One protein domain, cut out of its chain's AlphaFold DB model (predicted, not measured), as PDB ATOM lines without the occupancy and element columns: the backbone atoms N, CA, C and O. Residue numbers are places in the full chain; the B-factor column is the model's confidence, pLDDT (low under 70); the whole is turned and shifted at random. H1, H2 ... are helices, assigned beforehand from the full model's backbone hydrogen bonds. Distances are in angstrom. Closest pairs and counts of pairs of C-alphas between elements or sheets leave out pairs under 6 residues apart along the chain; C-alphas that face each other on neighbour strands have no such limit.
ATOM      1  N   PRO A 454     146.336 -30.716  72.519       91.00
ATOM      2  CA  PRO A 454     146.538 -29.384  71.953       91.00
ATOM      3  C   PRO A 454     146.932 -28.317  72.978       91.00
ATOM      4  O   PRO A 454     147.720 -27.426  72.661       91.00
ATOM      5  N   ILE A 455     146.416 -28.420  74.204       89.62
ATOM      6  CA  ILE A 455     146.717 -27.498  75.304       89.62
ATOM      7  C   ILE A 455     148.128 -27.764  75.829       89.62
ATOM      8  O   ILE A 455     148.888 -26.815  76.018       89.62
ATOM      9  N   ILE A 456     148.505 -29.042  75.980       92.44
ATOM     10  CA  ILE A 456     149.873 -29.434  76.352       92.44
ATOM     11  C   ILE A 456     150.880 -28.855  75.349       92.44
ATOM     12  O   ILE A 456     151.827 -28.180  75.752       92.44
ATOM     13  N   LEU A 457     150.655 -29.077  74.048       91.31
ATOM     14  CA  LEU A 457     151.524 -28.569  72.987       91.31
ATOM     15  C   LEU A 457     151.632 -27.042  73.050       91.31
ATOM     16  O   LEU A 457     152.735 -26.508  73.083       91.31
ATOM     17  N   TYR A 458     150.501 -26.333  73.100       87.38
ATOM     18  CA  TYR A 458     150.493 -24.870  73.146       87.38
ATOM     19  C   TYR A 458     151.274 -24.314  74.344       87.38
ATOM     20  O   TYR A 458     152.133 -23.447  74.165       87.38
ATOM     21  N   ALA A 459     151.029 -24.838  75.548       85.25
ATOM     22  CA  ALA A 459     151.706 -24.379  76.756       85.25
ATOM     23  C   ALA A 459     153.215 -24.659  76.711       85.25
ATOM     24  O   ALA A 459     154.013 -23.778  77.023       85.25
ATOM     25  N   LEU A 460     153.634 -25.847  76.262       88.25
ATOM     26  CA  LEU A 460     155.056 -26.192  76.149       88.25
ATOM     27  C   LEU A 460     155.777 -25.397  75.056       88.25
ATOM     28  O   LEU A 460     156.935 -25.007  75.237       88.25
ATOM     29  N   LEU A 461     155.106 -25.089  73.944       84.88
ATOM     30  CA  LEU A 461     155.660 -24.192  72.932       84.88
ATOM     31  C   LEU A 461     155.865 -22.790  73.487       84.88
ATOM     32  O   LEU A 461     156.934 -22.225  73.285       84.88
ATOM     33  N   ALA A 462     154.902 -22.255  74.235       77.81
ATOM     34  CA  ALA A 462     155.081 -20.975  74.906       77.81
ATOM     35  C   ALA A 462     156.220 -21.043  75.944       77.81
ATOM     36  O   ALA A 462     157.073 -20.156  75.977       77.81
ATOM     37  N   TYR A 463     156.307 -22.124  76.725       74.94
ATOM     38  CA  TYR A 463     157.333 -22.301  77.757       74.94
ATOM     39  C   TYR A 463     158.756 -22.357  77.179       74.94
ATOM     40  O   TYR A 463     159.665 -21.687  77.670       74.94
ATOM     41  N   SER A 464     158.930 -23.109  76.090       64.56
ATOM     42  CA  SER A 464     160.208 -23.326  75.392       64.56
ATOM     43  C   SER A 464     160.769 -22.101  74.660       64.56
ATOM     44  O   SER A 464     161.902 -22.126  74.189       64.56
ATOM     45  N   THR A 465     160.013 -21.002  74.552       56.91
ATOM     46  CA  THR A 465     160.545 -19.740  73.995       56.91
ATOM     47  C   THR A 465     161.451 -18.982  74.973       56.91
ATOM     48  O   THR A 465     162.127 -18.031  74.580       56.91
ATOM     49  N   THR A 466     161.505 -19.413  76.235       56.34
ATOM     50  CA  THR A 466     162.450 -18.923  77.245       56.34
ATOM     51  C   THR A 466     163.660 -19.858  77.306       56.34
ATOM     52  O   THR A 466     163.489 -21.064  77.179       56.34
ATOM     53  N   VAL A 467     164.888 -19.331  77.448       52.88
ATOM     54  CA  VAL A 467     166.108 -20.160  77.564       52.88
ATOM     55  C   VAL A 467     165.957 -21.060  78.790       52.88
ATOM     56  O   VAL A 467     166.099 -20.592  79.918       52.88
ATOM     57  N   ASN A 468     165.598 -22.321  78.560       64.81
ATOM     58  CA  ASN A 468     165.197 -23.248  79.604       64.81
ATOM     59  C   ASN A 468     166.169 -24.422  79.660       64.81
ATOM     60  O   ASN A 468     166.457 -25.052  78.645       64.81
ATOM     61  N   GLU A 469     166.630 -24.741  80.863       75.69
ATOM     62  CA  GLU A 469     167.477 -25.904  81.143       75.69
ATOM     63  C   GLU A 469     166.776 -27.229  80.788       75.69
ATOM     64  O   GLU A 469     167.438 -28.232  80.551       75.69
ATOM     65  N   ASN A 470     165.444 -27.222  80.662       83.00
ATOM     66  CA  ASN A 470     164.625 -28.387  80.312       83.00
ATOM     67  C   ASN A 470     164.281 -28.481  78.814       83.00
ATOM     68  O   ASN A 470     163.385 -29.239  78.449       83.00
ATOM     69  N   GLN A 471     164.926 -27.695  77.945       86.44
ATOM     70  CA  GLN A 471     164.543 -27.612  76.530       86.44
ATOM     71  C   GLN A 471     164.614 -28.961  75.802       86.44
ATOM     72  O   GLN A 471     163.729 -29.261  75.009       86.44
ATOM     73  N   GLU A 472     165.632 -29.773  76.092       88.12
ATOM     74  CA  GLU A 472     165.801 -31.108  75.505       88.12
ATOM     75  C   GLU A 472     164.656 -32.043  75.915       88.12
ATOM     76  O   GLU A 472     163.973 -32.581  75.054       88.12
ATOM     77  N   LEU A 473     164.336 -32.111  77.215       90.06
ATOM     78  CA  LEU A 473     163.207 -32.900  77.728       90.06
ATOM     79  C   LEU A 473     161.862 -32.470  77.123       90.06
ATOM     80  O   LEU A 473     160.980 -33.300  76.905       90.06
ATOM     81  N   ILE A 474     161.681 -31.163  76.891       91.50
ATOM     82  CA  ILE A 474     160.476 -30.628  76.247       91.50
ATOM     83  C   ILE A 474     160.427 -31.060  74.783       91.50
ATOM     84  O   ILE A 474     159.380 -31.525  74.342       91.50
ATOM     85  N   ASP A 475     161.521 -30.897  74.038       91.06
ATOM     86  CA  ASP A 475     161.575 -31.280  72.627       91.06
ATOM     87  C   ASP A 475     161.352 -32.795  72.460       91.06
ATOM     88  O   ASP A 475     160.522 -33.191  71.646       91.06
ATOM     89  N   ASP A 476     161.971 -33.639  73.289       92.38
ATOM     90  CA  ASP A 476     161.773 -35.096  73.253       92.38
ATOM     91  C   ASP A 476     160.302 -35.479  73.473       92.38
ATOM     92  O   ASP A 476     159.727 -36.294  72.746       92.38
ATOM     93  N   PHE A 477     159.646 -34.855  74.457       95.31
ATOM     94  CA  PHE A 477     158.225 -35.084  74.702       95.31
ATOM     95  C   PHE A 477     157.343 -34.581  73.546       95.31
ATOM     96  O   PHE A 477     156.359 -35.234  73.187       95.31
ATOM     97  N   LEU A 478     157.656 -33.418  72.968       94.62
ATOM     98  CA  LEU A 478     156.892 -32.852  71.857       94.62
ATOM     99  C   LEU A 478     157.060 -33.669  70.566       94.62
ATOM    100  O   LEU A 478     156.076 -33.836  69.840       94.62
ATOM    101  N   ASP A 479     158.250 -34.221  70.317       93.44
ATOM    102  CA  ASP A 479     158.518 -35.156  69.220       93.44
ATOM    103  C   ASP A 479     157.632 -36.414  69.384       93.44
ATOM    104  O   ASP A 479     156.893 -36.771  68.461       93.44
ATOM    105  N   GLU A 480     157.567 -37.004  70.584       94.88
ATOM    106  CA  GLU A 480     156.674 -38.138  70.899       94.88
ATOM    107  C   GLU A 480     155.174 -37.801  70.793       94.88
ATOM    108  O   GLU A 480     154.357 -38.630  70.366       94.88
ATOM    109  N   LEU A 481     154.770 -36.586  71.175       95.44
ATOM    110  CA  LEU A 481     153.387 -36.123  71.031       95.44
ATOM    111  C   LEU A 481     152.994 -36.069  69.554       95.44
ATOM    112  O   LEU A 481     151.940 -36.588  69.170       95.44
ATOM    113  N   ILE A 482     153.838 -35.467  68.720       93.00
ATOM    114  CA  ILE A 482     153.610 -35.341  67.277       93.00
ATOM    115  C   ILE A 482     153.622 -36.713  66.614       93.00
ATOM    116  O   ILE A 482     152.713 -37.013  65.835       93.00
ATOM    117  N   HIS A 483     154.576 -37.566  66.981       92.19
ATOM    118  CA  HIS A 483     154.642 -38.953  66.535       92.19
ATOM    119  C   HIS A 483     153.374 -39.727  66.901       92.19
ATOM    120  O   HIS A 483     152.812 -40.411  66.056       92.19
ATOM    121  N   THR A 484     152.826 -39.551  68.106       93.62
ATOM    122  CA  THR A 484     151.539 -40.164  68.491       93.62
ATOM    123  C   THR A 484     150.394 -39.713  67.584       93.62
ATOM    124  O   THR A 484     149.537 -40.508  67.184       93.62
ATOM    125  N   TYR A 485     150.350 -38.417  67.276       91.81
ATOM    126  CA  TYR A 485     149.272 -37.828  66.493       91.81
ATOM    127  C   TYR A 485     149.391 -38.087  64.987       91.81
ATOM    128  O   TYR A 485     148.357 -38.013  64.314       91.81
ATOM    129  N   SER A 486     150.572 -38.479  64.493       88.50
ATOM    130  CA  SER A 486     150.798 -38.924  63.110       88.50
ATOM    131  C   SER A 486     150.274 -40.341  62.826       88.50
ATOM    132  O   SER A 486     150.050 -40.687  61.670       88.50
ATOM    133  N   GLN A 487     150.010 -41.150  63.856       89.00
ATOM    134  CA  GLN A 487     149.525 -42.528  63.692       89.00
ATOM    135  C   GLN A 487     148.026 -42.593  63.370       89.00
ATOM    136  O   GLN A 487     147.247 -41.758  63.826       89.00
ATOM    137  N   ASP A 488     147.570 -43.646  62.695       88.75
ATOM    138  CA  ASP A 488     146.138 -43.906  62.494       88.75
ATOM    139  C   ASP A 488     145.534 -44.667  63.692       88.75
ATOM    140  O   ASP A 488     145.509 -45.900  63.746       88.75
ATOM    141  N   LYS A 489     145.117 -43.919  64.723       88.50
ATOM    142  CA  LYS A 489     144.475 -44.438  65.946       88.50
ATOM    143  C   LYS A 489     143.330 -43.535  66.418       88.50
ATOM    144  O   LYS A 489     143.370 -42.327  66.164       88.50
ATOM    145  N   PRO A 490     142.357 -44.076  67.182       90.44
ATOM    146  CA  PRO A 490     141.282 -43.284  67.776       90.44
ATOM    147  C   PRO A 490     141.801 -42.128  68.642       90.44
ATOM    148  O   PRO A 490     142.786 -42.277  69.368       90.44
ATOM    149  N   ALA A 491     141.093 -40.995  68.622       89.38
ATOM    150  CA  ALA A 491     141.502 -39.767  69.312       89.38
ATOM    151  C   ALA A 491     141.753 -39.967  70.818       89.38
ATOM    152  O   ALA A 491     142.747 -39.476  71.346       89.38
ATOM    153  N   PHE A 492     140.899 -40.740  71.500       90.50
ATOM    154  CA  PHE A 492     141.086 -41.035  72.922       90.50
ATOM    155  C   PHE A 492     142.356 -41.852  73.192       90.50
ATOM    156  O   PHE A 492     143.085 -41.543  74.127       90.50
ATOM    157  N   ALA A 493     142.667 -42.854  72.359       91.44
ATOM    158  CA  ALA A 493     143.877 -43.661  72.521       91.44
ATOM    159  C   ALA A 493     145.149 -42.812  72.355       91.44
ATOM    160  O   ALA A 493     146.086 -42.951  73.142       91.44
ATOM    161  N   LYS A 494     145.148 -41.880  71.389       93.44
ATOM    162  CA  LYS A 494     146.217 -40.882  71.224       93.44
ATOM    163  C   LYS A 494     146.344 -39.989  72.456       93.44
ATOM    164  O   LYS A 494     147.438 -39.849  72.997       93.44
ATOM    165  N   ALA A 495     145.232 -39.431  72.934       93.94
ATOM    166  CA  ALA A 495     145.226 -38.558  74.105       93.94
ATOM    167  C   ALA A 495     145.684 -39.275  75.383       93.94
ATOM    168  O   ALA A 495     146.453 -38.706  76.156       93.94
ATOM    169  N   LEU A 496     145.273 -40.529  75.577       94.44
ATOM    170  CA  LEU A 496     145.702 -41.354  76.700       94.44
ATOM    171  C   LEU A 496     147.208 -41.631  76.645       94.44
ATOM    172  O   LEU A 496     147.888 -41.387  77.641       94.44
ATOM    173  N   ARG A 497     147.747 -42.059  75.490       94.75
ATOM    174  CA  ARG A 497     149.198 -42.261  75.315       94.75
ATOM    175  C   ARG A 497     149.967 -40.979  75.636       94.75
ATOM    176  O   ARG A 497     150.876 -41.016  76.463       94.75
ATOM    177  N   VAL A 498     149.564 -39.847  75.052       96.00
ATOM    178  CA  VAL A 498     150.216 -38.550  75.296       96.00
ATOM    179  C   VAL A 498     150.184 -38.172  76.774       96.00
ATOM    180  O   VAL A 498     151.213 -37.769  77.300       96.00
ATOM    181  N   ASN A 499     149.063 -38.335  77.479       95.38
ATOM    182  CA  ASN A 499     148.992 -37.983  78.901       95.38
ATOM    183  C   ASN A 499     149.793 -38.936  79.811       95.38
ATOM    184  O   ASN A 499     150.322 -38.505  80.841       95.38
ATOM    185  N   ILE A 500     149.939 -40.213  79.443       94.50
ATOM    186  CA  ILE A 500     150.851 -41.130  80.146       94.50
ATOM    187  C   ILE A 500     152.306 -40.679  79.955       94.50
ATOM    188  O   ILE A 500     153.052 -40.587  80.932       94.50
ATOM    189  N   LEU A 501     152.707 -40.356  78.721       94.88
ATOM    190  CA  LEU A 501     154.042 -39.819  78.432       94.88
ATOM    191  C   LEU A 501     154.270 -38.476  79.124       94.88
ATOM    192  O   LEU A 501     155.332 -38.251  79.695       94.88
ATOM    193  N   PHE A 502     153.248 -37.625  79.158       94.88
ATOM    194  CA  PHE A 502     153.301 -36.334  79.826       94.88
ATOM    195  C   PHE A 502     153.496 -36.498  81.332       94.88
ATOM    196  O   PHE A 502     154.288 -35.780  81.929       94.88
ATOM    197  N   SER A 503     152.856 -37.493  81.952       93.19
ATOM    198  CA  SER A 503     153.055 -37.789  83.376       93.19
ATOM    199  C   SER A 503     154.497 -38.231  83.671       93.19
ATOM    200  O   SER A 503     155.084 -37.805  84.667       93.19
ATOM    201  N   LYS A 504     155.112 -39.022  82.778       91.38
ATOM    202  CA  LYS A 504     156.539 -39.389  82.865       91.38
ATOM    203  C   LYS A 504     157.445 -38.170  82.679       91.38
ATOM    204  O   LYS A 504     158.340 -37.958  83.494       91.38
ATOM    205  N   PHE A 505     157.167 -37.335  81.682       93.00
ATOM    206  CA  PHE A 505     157.858 -36.065  81.470       93.00
ATOM    207  C   PHE A 505     157.784 -35.176  82.722       93.00
ATOM    208  O   PHE A 505     158.820 -34.776  83.245       93.00
ATOM    209  N   LEU A 506     156.597 -34.962  83.296       91.44
ATOM    210  CA  LEU A 506     156.435 -34.197  84.535       91.44
ATOM    211  C   LEU A 506     157.260 -34.782  85.687       91.44
ATOM    212  O   LEU A 506     157.813 -34.025  86.477       91.44
ATOM    213  N   SER A 507     157.361 -36.109  85.796       88.81
ATOM    214  CA  SER A 507     158.165 -36.758  86.840       88.81
ATOM    215  C   SER A 507     159.676 -36.525  86.697       88.81
ATOM    216  O   SER A 507     160.380 -36.588  87.703       88.81
ATOM    217  N   SER A 508     160.149 -36.215  85.484       89.56
ATOM    218  CA  SER A 508     161.554 -35.889  85.202       89.56
ATOM    219  C   SER A 508     161.928 -34.438  85.527       89.56
ATOM    220  O   SER A 508     163.109 -34.133  85.674       89.56
ATOM    221  N   LEU A 509     160.938 -33.552  85.676       89.38
ATOM    222  CA  LEU A 509     161.155 -32.144  86.002       89.38
ATOM    223  C   LEU A 509     161.373 -31.934  87.505       89.38
ATOM    224  O   LEU A 509     160.776 -32.614  88.346       89.38
ATOM    225  N   GLU A 510     162.147 -30.902  87.848       88.38
ATOM    226  CA  GLU A 510     162.235 -30.415  89.225       88.38
ATOM    227  C   GLU A 510     160.856 -30.023  89.774       88.38
ATOM    228  O   GLU A 510     159.998 -29.511  89.051       88.38
ATOM    229  N   GLU A 511     160.643 -30.215  91.080       85.25
ATOM    230  CA  GLU A 511     159.346 -29.975  91.725       85.25
ATOM    231  C   GLU A 511     158.809 -28.558  91.479       85.25
ATOM    232  O   GLU A 511     157.615 -28.394  91.212       85.25
ATOM    233  N   TYR A 512     159.694 -27.558  91.518       83.81
ATOM    234  CA  TYR A 512     159.369 -26.160  91.245       83.81
ATOM    235  C   TYR A 512     158.808 -25.976  89.829       83.81
ATOM    236  O   TYR A 512     157.671 -25.531  89.648       83.81
ATOM    237  N   THR A 513     159.579 -26.400  88.827       84.62
ATOM    238  CA  THR A 513     159.234 -26.317  87.404       84.62
ATOM    239  C   THR A 513     157.965 -27.095  87.083       84.62
ATOM    240  O   THR A 513     157.059 -26.580  86.425       84.62
ATOM    241  N   ARG A 514     157.850 -28.311  87.621       87.69
ATOM    242  CA  ARG A 514     156.667 -29.162  87.492       87.69
ATOM    243  C   ARG A 514     155.415 -28.457  88.009       87.69
ATOM    244  O   ARG A 514     154.416 -28.389  87.296       87.69
ATOM    245  N   ARG A 515     155.461 -27.913  89.232       85.62
ATOM    246  CA  ARG A 515     154.324 -27.211  89.851       85.62
ATOM    247  C   ARG A 515     153.884 -26.015  89.008       85.62
ATOM    248  O   ARG A 515     152.687 -25.830  88.802       85.62
ATOM    249  N   HIS A 516     154.838 -25.226  88.522       85.75
ATOM    250  CA  HIS A 516     154.569 -24.037  87.709       85.75
ATOM    251  C   HIS A 516     153.910 -24.391  86.379       85.75
ATOM    252  O   HIS A 516     152.893 -23.792  86.029       85.75
ATOM    253  N   LEU A 517     154.425 -25.412  85.688       86.50
ATOM    254  CA  LEU A 517     153.856 -25.886  84.429       86.50
ATOM    255  C   LEU A 517     152.426 -26.417  84.606       86.50
ATOM    256  O   LEU A 517     151.554 -26.100  83.801       86.50
ATOM    257  N   ILE A 518     152.162 -27.180  85.671       87.38
ATOM    258  CA  ILE A 518     150.816 -27.698  85.965       87.38
ATOM    259  C   ILE A 518     149.833 -26.554  86.213       87.38
ATOM    260  O   ILE A 518     148.748 -26.555  85.636       87.38
ATOM    261  N   ILE A 519     150.207 -25.567  87.036       84.94
ATOM    262  CA  ILE A 519     149.355 -24.396  87.284       84.94
ATOM    263  C   ILE A 519     149.048 -23.688  85.966       84.94
ATOM    264  O   ILE A 519     147.892 -23.368  85.698       84.94
ATOM    265  N   TRP A 520     150.062 -23.471  85.130       82.81
ATOM    266  CA  TRP A 520     149.874 -22.807  83.847       82.81
ATOM    267  C   TRP A 520     148.930 -23.583  82.919       82.81
ATOM    268  O   TRP A 520     147.999 -22.995  82.365       82.81
ATOM    269  N   LEU A 521     149.106 -24.899  82.797       85.19
ATOM    270  CA  LEU A 521     148.224 -25.749  81.998       85.19
ATOM    271  C   LEU A 521     146.775 -25.661  82.475       85.19
ATOM    272  O   LEU A 521     145.894 -25.359  81.675       85.19
ATOM    273  N   THR A 522     146.533 -25.819  83.779       83.44
ATOM    274  CA  THR A 522     145.183 -25.735  84.358       83.44
ATOM    275  C   THR A 522     144.539 -24.364  84.146       83.44
ATOM    276  O   THR A 522     143.337 -24.282  83.910       83.44
ATOM    277  N   LEU A 523     145.316 -23.279  84.200       80.38
ATOM    278  CA  LEU A 523     144.812 -21.929  83.923       80.38
ATOM    279  C   LEU A 523     144.531 -21.671  82.441       80.38
ATOM    280  O   LEU A 523     143.769 -20.763  82.129       80.38
ATOM    281  N   THR A 524     145.146 -22.436  81.541       76.19
ATOM    282  CA  THR A 524     144.961 -22.273  80.096       76.19
ATOM    283  C   THR A 524     143.690 -22.969  79.611       76.19
ATOM    284  O   THR A 524     143.102 -22.514  78.639       76.19
ATOM    285  N   GLU A 525     143.223 -24.029  80.283       65.00
ATOM    286  CA  GLU A 525     142.070 -24.843  79.856       65.00
ATOM    287  C   GLU A 525     140.694 -24.150  79.739       65.00
ATOM    288  O   GLU A 525     139.923 -24.568  78.872       65.00
ATOM    289  N   PRO A 526     140.309 -23.160  80.570       56.41
ATOM    290  CA  PRO A 526     138.940 -22.635  80.560       56.41
ATOM    291  C   PRO A 526     138.696 -21.443  79.612       56.41
ATOM    292  O   PRO A 526     137.548 -21.023  79.481       56.41
ATOM    293  N   ASP A 527     139.724 -20.895  78.954       59.41
ATOM    294  CA  ASP A 527     139.619 -19.633  78.204       59.41
ATOM    295  C   ASP A 527     139.505 -19.810  76.677       59.41
ATOM    296  O   ASP A 527     139.834 -20.845  76.100       59.41
ATOM    297  N   THR A 528     139.104 -18.733  75.988       62.56
ATOM    298  CA  THR A 528     139.095 -18.615  74.509       62.56
ATOM    299  C   THR A 528     140.410 -19.033  73.832       62.56
ATOM    300  O   THR A 528     140.411 -19.433  72.669       62.56
ATOM    301  N   GLU A 529     141.528 -18.975  74.556       70.38
ATOM    302  CA  GLU A 529     142.831 -19.439  74.087       70.38
ATOM    303  C   GLU A 529     142.951 -20.957  74.025       70.38
ATOM    304  O   GLU A 529     143.574 -21.446  73.087       70.38
ATOM    305  N   ALA A 530     142.326 -21.700  74.947       71.25
ATOM    306  CA  ALA A 530     142.271 -23.159  74.885       71.25
ATOM    307  C   ALA A 530     141.590 -23.598  73.590       71.25
ATOM    308  O   ALA A 530     142.107 -24.427  72.847       71.25
ATOM    309  N   GLU A 531     140.452 -22.976  73.284       79.19
ATOM    310  CA  GLU A 531     139.686 -23.275  72.079       79.19
ATOM    311  C   GLU A 531     140.460 -22.870  70.819       79.19
ATOM    312  O   GLU A 531     140.578 -23.643  69.867       79.19
ATOM    313  N   ALA A 532     141.099 -21.697  70.837       80.50
ATOM    314  CA  ALA A 532     141.976 -21.276  69.753       80.50
ATOM    315  C   ALA A 532     143.201 -22.195  69.585       80.50
ATOM    316  O   ALA A 532     143.680 -22.357  68.462       80.50
ATOM    317  N   ALA A 533     143.722 -22.788  70.663       82.12
ATOM    318  CA  ALA A 533     144.821 -23.750  70.622       82.12
ATOM    319  C   ALA A 533     144.380 -25.097  70.041       82.12
ATOM    320  O   ALA A 533     145.129 -25.687  69.261       82.12
ATOM    321  N   LYS A 534     143.157 -25.551  70.343       84.44
ATOM    322  CA  LYS A 534     142.552 -26.742  69.723       84.44
ATOM    323  C   LYS A 534     142.343 -26.546  68.224       84.44
ATOM    324  O   LYS A 534     142.758 -27.392  67.436       84.44
ATOM    325  N   ILE A 535     141.775 -25.406  67.821       84.06
ATOM    326  CA  ILE A 535     141.547 -25.072  66.405       84.06
ATOM    327  C   ILE A 535     142.871 -25.004  65.632       84.06
ATOM    328  O   ILE A 535     142.949 -25.479  64.501       84.06
ATOM    329  N   ARG A 536     143.920 -24.443  66.246       85.44
ATOM    330  CA  ARG A 536     145.245 -24.250  65.629       85.44
ATOM    331  C   ARG A 536     146.239 -25.365  65.940       85.44
ATOM    332  O   ARG A 536     147.438 -25.187  65.755       85.44
ATOM    333  N   PHE A 537     145.768 -26.528  66.388       88.38
ATOM    334  CA  PHE A 537     146.646 -27.624  66.799       88.38
ATOM    335  C   PHE A 537     147.651 -28.019  65.705       88.38
ATOM    336  O   PHE A 537     148.849 -28.096  65.962       88.38
ATOM    337  N   ILE A 538     147.183 -28.177  64.461       85.62
ATOM    338  CA  ILE A 538     148.041 -28.523  63.316       85.62
ATOM    339  C   ILE A 538     149.040 -27.405  62.989       85.62
ATOM    340  O   ILE A 538     150.196 -27.684  62.667       85.62
ATOM    341  N   GLU A 539     148.634 -26.140  63.112       85.44
ATOM    342  CA  GLU A 539     149.529 -24.993  62.917       85.44
ATOM    343  C   GLU A 539     150.642 -24.982  63.973       85.44
ATOM    344  O   GLU A 539     151.807 -24.757  63.643       85.44
ATOM    345  N   HIS A 540     150.314 -25.292  65.230       87.81
ATOM    346  CA  HIS A 540     151.291 -25.414  66.312       87.81
ATOM    347  C   HIS A 540     152.263 -26.579  66.080       87.81
ATOM    348  O   HIS A 540     153.474 -26.380  66.208       87.81
ATOM    349  N   CYS A 541     151.774 -27.753  65.661       88.31
ATOM    350  CA  CYS A 541     152.632 -28.876  65.263       88.31
ATOM    351  C   CYS A 541     153.573 -28.473  64.120       88.31
ATOM    352  O   CYS A 541     154.770 -28.743  64.169       88.31
ATOM    353  N   THR A 542     153.046 -27.773  63.112       84.75
ATOM    354  CA  THR A 542     153.821 -27.296  61.958       84.75
ATOM    355  C   THR A 542     154.920 -26.329  62.388       84.75
ATOM    356  O   THR A 542     156.076 -26.494  62.001       84.75
ATOM    357  N   SER A 543     154.580 -25.340  63.217       86.56
ATOM    358  CA  SER A 543     155.529 -24.357  63.749       86.56
ATOM    359  C   SER A 543     156.664 -25.031  64.524       86.56
ATOM    360  O   SER A 543     157.840 -24.720  64.320       86.56
ATOM    361  N   TYR A 544     156.328 -26.016  65.357       89.88
ATOM    362  CA  TYR A 544     157.310 -26.792  66.099       89.88
ATOM    363  C   TYR A 544     158.218 -27.630  65.188       89.88
ATOM    364  O   TYR A 544     159.439 -27.563  65.315       89.88
ATOM    365  N   ILE A 545     157.655 -28.357  64.219       88.81
ATOM    366  CA  ILE A 545     158.435 -29.138  63.247       88.81
ATOM    367  C   ILE A 545     159.412 -28.227  62.496       88.81
ATOM    368  O   ILE A 545     160.595 -28.544  62.391       88.81
ATOM    369  N   LEU A 546     158.947 -27.063  62.027       86.69
ATOM    370  CA  LEU A 546     159.792 -26.064  61.367       86.69
ATOM    371  C   LEU A 546     160.934 -25.589  62.280       86.69
ATOM    372  O   LEU A 546     162.075 -25.465  61.823       86.69
ATOM    373  N   ARG A 547     160.656 -25.370  63.572       87.81
ATOM    374  CA  ARG A 547     161.678 -25.043  64.576       87.81
ATOM    375  C   ARG A 547     162.727 -26.147  64.694       87.81
ATOM    376  O   ARG A 547     163.909 -25.822  64.740       87.81
ATOM    377  N   ARG A 548     162.326 -27.422  64.702       88.56
ATOM    378  CA  ARG A 548     163.230 -28.580  64.837       88.56
ATOM    379  C   ARG A 548     164.111 -28.804  63.607       88.56
ATOM    380  O   ARG A 548     165.299 -29.079  63.751       88.56
ATOM    381  N   ILE A 549     163.584 -28.602  62.398       88.62
ATOM    382  CA  ILE A 549     164.359 -28.801  61.158       88.62
ATOM    383  C   ILE A 549     165.243 -27.602  60.778       88.62
ATOM    384  O   ILE A 549     166.173 -27.748  59.984       88.62
ATOM    385  N   THR A 550     164.994 -26.411  61.337       88.56
ATOM    386  CA  THR A 550     165.802 -25.210  61.051       88.56
ATOM    387  C   THR A 550     167.280 -25.394  61.454       88.56
ATOM    388  O   THR A 550     168.148 -25.176  60.603       88.56
ATOM    389  N   PRO A 551     167.615 -25.879  62.669       87.88
ATOM    390  CA  PRO A 551     168.984 -26.260  63.036       87.88
ATOM    391  C   PRO A 551     169.607 -27.346  62.146       87.88
ATOM    392  O   PRO A 551     170.827 -27.377  61.988       87.88
ATOM    393  N   LEU A 552     168.795 -28.207  61.520       89.12
ATOM    394  CA  LEU A 552     169.272 -29.226  60.573       89.12
ATOM    395  C   LEU A 552     169.696 -28.631  59.218       89.12
ATOM    396  O   LEU A 552     170.264 -29.339  58.387       89.12
ATOM    397  N   GLY A 553     169.477 -27.331  59.002       85.88
ATOM    398  CA  GLY A 553     169.859 -26.608  57.790       85.88
ATOM    399  C   GLY A 553     168.687 -26.258  56.875       85.88
ATOM    400  O   GLY A 553     168.923 -25.745  55.779       85.88
ATOM    401  N   TYR A 554     167.442 -26.501  57.299       85.88
ATOM    402  CA  TYR A 554     166.271 -26.074  56.538       85.88
ATOM    403  C   TYR A 554     166.239 -24.545  56.407       85.88
ATOM    404  O   TYR A 554     166.299 -23.812  57.394       85.88
ATOM    405  N   LYS A 555     166.108 -24.061  55.170       82.50
ATOM    406  CA  LYS A 555     165.855 -22.654  54.849       82.50
ATOM    407  C   LYS A 555     164.669 -22.596  53.891       82.50
ATOM    408  O   LYS A 555     164.723 -23.279  52.868       82.50
ATOM    409  N   PRO A 556     163.608 -21.823  54.176       75.19
ATOM    410  CA  PRO A 556     162.475 -21.726  53.264       75.19
ATOM    411  C   PRO A 556     162.912 -21.108  51.920       75.19
ATOM    412  O   PRO A 556     163.796 -20.247  51.913       75.19
ATOM    413  N   PRO A 557     162.311 -21.507  50.781       72.44
ATOM    414  CA  PRO A 557     162.601 -20.886  49.492       72.44
ATOM    415  C   PRO A 557     162.246 -19.390  49.520       72.44
ATOM    416  O   PRO A 557     161.233 -18.998  50.108       72.44
ATOM    417  N   SER A 558     163.049 -18.552  48.856       59.28
ATOM    418  CA  SER A 558     162.953 -17.079  48.892       59.28
ATOM    419  C   SER A 558     161.602 -16.500  48.440       59.28
ATOM    420  O   SER A 558     161.308 -15.350  48.748       59.28
ATOM    421  N   GLU A 559     160.759 -17.284  47.760       50.34
ATOM    422  CA  GLU A 559     159.431 -16.872  47.278       50.34
ATOM    423  C   GLU A 559     158.253 -17.403  48.124       50.34
ATOM    424  O   GLU A 559     157.102 -17.057  47.862       50.34
ATOM    425  N   THR A 560     158.490 -18.235  49.146       50.34
ATOM    426  CA  THR A 560     157.412 -19.003  49.819       50.34
ATOM    427  C   THR A 560     157.118 -18.579  51.261       50.34
ATOM    428  O   THR A 560     156.200 -19.119  51.880       50.34
ATOM    429  N   VAL A 561     157.818 -17.569  51.792       45.38
ATOM    430  CA  VAL A 561     157.636 -17.100  53.183       45.38
ATOM    431  C   VAL A 561     156.190 -16.643  53.457       45.38
ATOM    432  O   VAL A 561     155.700 -16.791  54.570       45.38
ATOM    433  N   ALA A 562     155.465 -16.171  52.435       40.22
ATOM    434  CA  ALA A 562     154.091 -15.684  52.578       40.22
ATOM    435  C   ALA A 562     152.986 -16.756  52.435       40.22
ATOM    436  O   ALA A 562     151.859 -16.497  52.846       40.22
ATOM    437  N   ARG A 563     153.258 -17.946  51.865       41.97
ATOM    438  CA  ARG A 563     152.212 -18.969  51.611       41.97
ATOM    439  C   ARG A 563     152.141 -20.083  52.652       41.97
ATOM    440  O   ARG A 563     151.073 -20.650  52.832       41.97
ATOM    441  N   TYR A 564     153.224 -20.365  53.374       47.22
ATOM    442  CA  TYR A 564     153.211 -21.419  54.401       47.22
ATOM    443  C   TYR A 564     152.356 -21.084  55.630       47.22
ATOM    444  O   TYR A 564     151.900 -21.992  56.314       47.22
ATOM    445  N   MET A 565     152.108 -19.797  55.894       42.16
ATOM    446  CA  MET A 565     151.270 -19.345  57.013       42.16
ATOM    447  C   MET A 565     149.801 -19.095  56.631       42.16
ATOM    448  O   MET A 565     149.012 -18.698  57.480       42.16
ATOM    449  N   GLY A 566     149.416 -19.313  55.368       36.50
ATOM    450  CA  GLY A 566     148.066 -19.042  54.873       36.50
ATOM    451  C   GLY A 566     147.504 -20.226  54.098       36.50
ATOM    452  O   GLY A 566     147.510 -20.202  52.872       36.50
ATOM    453  N   GLY A 567     147.011 -21.243  54.810       40.94
ATOM    454  CA  GLY A 567     146.224 -22.326  54.208       40.94
ATOM    455  C   GLY A 567     146.870 -23.709  54.258       40.94
ATOM    456  O   GLY A 567     146.975 -24.381  53.234       40.94
ATOM    457  N   VAL A 568     147.271 -24.179  55.442       42.53
ATOM    458  CA  VAL A 568     147.356 -25.629  55.646       42.53
ATOM    459  C   VAL A 568     145.915 -26.121  55.802       42.53
ATOM    460  O   VAL A 568     145.310 -25.926  56.852       42.53
ATOM    461  N   ASP A 569     145.344 -26.691  54.736       44.94
ATOM    462  CA  ASP A 569     144.092 -27.455  54.836       44.94
ATOM    463  C   ASP A 569     144.183 -28.471  55.984       44.94
ATOM    464  O   ASP A 569     145.237 -29.072  56.208       44.94
ATOM    465  N   LYS A 570     143.073 -28.596  56.721       52.47
ATOM    466  CA  LYS A 570     142.910 -29.128  58.088       52.47
ATOM    467  C   LYS A 570     143.258 -30.612  58.305       52.47
ATOM    468  O   LYS A 570     142.915 -31.149  59.357       52.47
ATOM    469  N   ASP A 571     143.895 -31.290  57.360       58.03
ATOM    470  CA  ASP A 571     143.598 -32.713  57.193       58.03
ATOM    471  C   ASP A 571     144.517 -33.688  57.952       58.03
ATOM    472  O   ASP A 571     144.027 -34.746  58.340       58.03
ATOM    473  N   SER A 572     145.765 -33.353  58.314       70.94
ATOM    474  CA  SER A 572     146.559 -34.156  59.271       70.94
ATOM    475  C   SER A 572     147.929 -33.546  59.622       70.94
ATOM    476  O   SER A 572     148.455 -32.695  58.908       70.94
ATOM    477  N   VAL A 573     148.566 -34.040  60.697       70.38
ATOM    478  CA  VAL A 573     149.990 -33.770  61.008       70.38
ATOM    479  C   VAL A 573     150.917 -34.355  59.929       70.38
ATOM    480  O   VAL A 573     151.942 -33.759  59.606       70.38
ATOM    481  N   THR A 574     150.538 -35.486  59.328       69.81
ATOM    482  CA  THR A 574     151.292 -36.169  58.264       69.81
ATOM    483  C   THR A 574     151.390 -35.347  56.971       69.81
ATOM    484  O   THR A 574     152.392 -35.420  56.260       69.81
ATOM    485  N   ASP A 575     150.416 -34.477  56.693       72.00
ATOM    486  CA  ASP A 575     150.433 -33.614  55.502       72.00
ATOM    487  C   ASP A 575     151.478 -32.497  55.571       72.00
ATOM    488  O   ASP A 575     151.853 -31.941  54.535       72.00
ATOM    489  N   VAL A 576     151.975 -32.170  56.768       71.44
ATOM    490  CA  VAL A 576     153.014 -31.151  56.959       71.44
ATOM    491  C   VAL A 576     154.295 -31.551  56.227       71.44
ATOM    492  O   VAL A 576     154.878 -30.723  55.530       71.44
ATOM    493  N   TYR A 577     154.696 -32.823  56.321       71.81
ATOM    494  CA  TYR A 577     155.872 -33.340  55.620       71.81
ATOM    495  C   TYR A 577     155.685 -33.330  54.103       71.81
ATOM    496  O   TYR A 577     156.524 -32.801  53.380       71.81
ATOM    497  N   ASN A 578     154.550 -33.843  53.624       71.12
ATOM    498  CA  ASN A 578     154.263 -33.950  52.190       71.12
ATOM    499  C   ASN A 578     154.252 -32.588  51.479       71.12
ATOM    500  O   ASN A 578     154.473 -32.514  50.270       71.12
ATOM    501  N   LYS A 579     153.998 -31.505  52.220       72.25
ATOM    502  CA  LYS A 579     153.999 -30.137  51.694       72.25
ATOM    503  C   LYS A 579     155.400 -29.510  51.658       72.25
ATOM    504  O   LYS A 579     155.602 -28.600  50.850       72.25
ATOM    505  N   LEU A 580     156.362 -29.996  52.457       73.56
ATOM    506  CA  LEU A 580     157.737 -29.478  52.520       73.56
ATOM    507  C   LEU A 580     158.508 -29.761  51.228       73.56
ATOM    508  O   LEU A 580     158.898 -30.887  50.931       73.56
ATOM    509  N   ASN A 581     158.793 -28.702  50.469       76.38
ATOM    510  CA  ASN A 581     159.704 -28.789  49.334       76.38
ATOM    511  C   ASN A 581     161.149 -28.775  49.851       76.38
ATOM    512  O   ASN A 581     161.589 -27.764  50.391       76.38
ATOM    513  N   LEU A 582     161.875 -29.882  49.684       82.88
ATOM    514  CA  LEU A 582     163.282 -30.013  50.085       82.88
ATOM    515  C   LEU A 582     164.257 -29.936  48.899       82.88
ATOM    516  O   LEU A 582     165.468 -29.932  49.107       82.88
ATOM    517  N   SER A 583     163.752 -29.861  47.662       82.25
ATOM    518  CA  SER A 583     164.556 -29.989  46.434       82.25
ATOM    519  C   SER A 583     165.629 -28.909  46.263       82.25
ATOM    520  O   SER A 583     166.609 -29.128  45.556       82.25
ATOM    521  N   HIS A 584     165.469 -27.756  46.917       81.81
ATOM    522  CA  HIS A 584     166.411 -26.633  46.875       81.81
ATOM    523  C   HIS A 584     167.532 -26.719  47.923       81.81
ATOM    524  O   HIS A 584     168.394 -25.841  47.954       81.81
ATOM    525  N   LEU A 585     167.514 -27.725  48.801       86.69
ATOM    526  CA  LEU A 585     168.508 -27.916  49.863       86.69
ATOM    527  C   LEU A 585     169.625 -28.868  49.417       86.69
ATOM    528  O   LEU A 585     169.429 -29.694  48.531       86.69
ATOM    529  N   GLU A 586     170.793 -28.791  50.056       89.12
ATOM    530  CA  GLU A 586     171.884 -29.749  49.831       89.12
ATOM    531  C   GLU A 586     171.470 -31.176  50.223       89.12
ATOM    532  O   GLU A 586     170.745 -31.366  51.200       89.12
ATOM    533  N   SER A 587     171.975 -32.198  49.522       88.94
ATOM    534  CA  SER A 587     171.596 -33.603  49.755       88.94
ATOM    535  C   SER A 587     171.804 -34.062  51.206       88.94
ATOM    536  O   SER A 587     170.964 -34.771  51.743       88.94
ATOM    537  N   SER A 588     172.864 -33.596  51.873       89.56
ATOM    538  CA  SER A 588     173.152 -33.900  53.285       89.56
ATOM    539  C   SER A 588     172.179 -33.229  54.269       89.56
ATOM    540  O   SER A 588     171.974 -33.703  55.385       89.56
ATOM    541  N   VAL A 589     171.578 -32.097  53.891       87.44
ATOM    542  CA  VAL A 589     170.493 -31.449  54.644       87.44
ATOM    543  C   VAL A 589     169.189 -32.204  54.397       87.44
ATOM    544  O   VAL A 589     168.466 -32.479  55.352       87.44
ATOM    545  N   GLN A 590     168.914 -32.576  53.142       87.06
ATOM    546  CA  GLN A 590     167.733 -33.367  52.785       87.06
ATOM    547  C   GLN A 590     167.704 -34.693  53.551       87.06
ATOM    548  O   GLN A 590     166.691 -34.997  54.168       87.06
ATOM    549  N   GLU A 591     168.820 -35.426  53.585       89.19
ATOM    550  CA  GLU A 591     168.946 -36.703  54.298       89.19
ATOM    551  C   GLU A 591     168.689 -36.548  55.805       89.19
ATOM    552  O   GLU A 591     167.890 -37.284  56.377       89.19
ATOM    553  N   ARG A 592     169.284 -35.537  56.456       88.69
ATOM    554  CA  ARG A 592     169.046 -35.267  57.887       88.69
ATOM    555  C   ARG A 592     167.580 -34.962  58.193       88.69
ATOM    556  O   ARG A 592     167.052 -35.453  59.186       88.69
ATOM    557  N   ILE A 593     166.929 -34.163  57.348       87.94
ATOM    558  CA  ILE A 593     165.508 -33.830  57.496       87.94
ATOM    559  C   ILE A 593     164.636 -35.069  57.240       87.94
ATOM    560  O   ILE A 593     163.694 -35.312  57.990       87.94
ATOM    561  N   GLN A 594     164.955 -35.874  56.224       86.75
ATOM    562  CA  GLN A 594     164.251 -37.124  55.927       86.75
ATOM    563  C   GLN A 594     164.364 -38.134  57.069       86.75
ATOM    564  O   GLN A 594     163.353 -38.732  57.425       86.75
ATOM    565  N   ASN A 595     165.541 -38.277  57.680       87.44
ATOM    566  CA  ASN A 595     165.736 -39.142  58.845       87.44
ATOM    567  C   ASN A 595     164.854 -38.692  60.016       87.44
ATOM    568  O   ASN A 595     164.089 -39.493  60.540       87.44
ATOM    569  N   TYR A 596     164.850 -37.392  60.332       88.44
ATOM    570  CA  TYR A 596     163.962 -36.836  61.358       88.44
ATOM    571  C   TYR A 596     162.477 -37.132  61.079       88.44
ATOM    572  O   TYR A 596     161.732 -37.528  61.972       88.44
ATOM    573  N   PHE A 597     162.021 -36.984  59.832       85.44
ATOM    574  CA  PHE A 597     160.637 -37.314  59.490       85.44
ATOM    575  C   PHE A 597     160.351 -38.814  59.503       85.44
ATOM    576  O   PHE A 597     159.252 -39.193  59.900       85.44
ATOM    577  N   SER A 598     161.305 -39.655  59.106       84.81
ATOM    578  CA  SER A 598     161.195 -41.110  59.232       84.81
ATOM    579  C   SER A 598     160.967 -41.497  60.694       84.81
ATOM    580  O   SER A 598     160.050 -42.265  60.992       84.81
ATOM    581  N   ASP A 599     161.706 -40.876  61.611       83.94
ATOM    582  CA  ASP A 599     161.541 -41.073  63.049       83.94
ATOM    583  C   ASP A 599     160.181 -40.557  63.554       83.94
ATOM    584  O   ASP A 599     159.575 -41.178  64.414       83.94
ATOM    585  N   LEU A 600     159.600 -39.502  62.980       82.00
ATOM    586  CA  LEU A 600     158.251 -39.040  63.358       82.00
ATOM    587  C   LEU A 600     157.086 -39.838  62.740       82.00
ATOM    588  O   LEU A 600     155.931 -39.648  63.139       82.00
ATOM    589  N   HIS A 601     157.348 -40.676  61.734       81.00
ATOM    590  CA  HIS A 601     156.316 -41.412  60.988       81.00
ATOM    591  C   HIS A 601     156.394 -42.927  61.165       81.00
ATOM    592  O   HIS A 601     155.466 -43.623  60.747       81.00
TER     593      HIS A 601
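Overview. This is residues 454 to 601 of the 628 residues of an uncharacterized protein of Legionella drancourtii LLAP12 (UniProt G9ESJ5). H1 sits in the middle of a group of helices, with H4, H5 and H6 packed on it at steep angles and the hairpin of H2 and H3 beside it. At the other end, H8 packs by its last residues on H2, short H7 lies near H2, H6 and H8, and a long loop after H6 sticks out at residues 558 to 563. The printed part has 148 residues, with eight named helices, H1 to H8 in order, and no named strand: all helix. It is compact, with a radius of gyration of the C-alphas of 16.0 A and spans of 45 by 30 by 28 A.

Along the chain. H1, residues 454 to 463, begins at C-alpha 454 (146.538, -29.384, 71.953). H2 is residues 471 to 486, 22.3 A long; H3, 491 to 508, 25.9 A; H4, 511 to 524, 20.0 A. H5 is residues 528 to 535, H6 537 to 549, H7 574 to 579. H8, residues 587 to 601, 20.5 A, ends at C-alpha 601 (156.316, -41.412, 60.988).

Arrangement. H1, the hub, touches H4 with residues 520 to 524 of H4 alone, closest C-alphas Ala 459 and Leu 521, 6.4 A. It touches H5 at Pro 454 and Lys 534, 5.3 A, and H6 at Pro 454 and Phe 537, 5.4 A. The hairpin H2 and H3 has a shallow tilt of 13 degrees, closest C-alphas Leu 481 and Val 498, 5.8 A. H8 touches H2 at His 483 and Leu 600, 4.8 A. Every O i to N i+4 pair is within hydrogen-bond range except in H7, 1 of 2.

Size, cuts and confidence. The C-alphas farthest apart, Glu 511 and Glu 559, are 46.3 A apart. The printed part has no cut. The link H6 to H7 is long. Confidence is under 70 at residues 464 to 468, 525 to 528, 558 to 571 and 574.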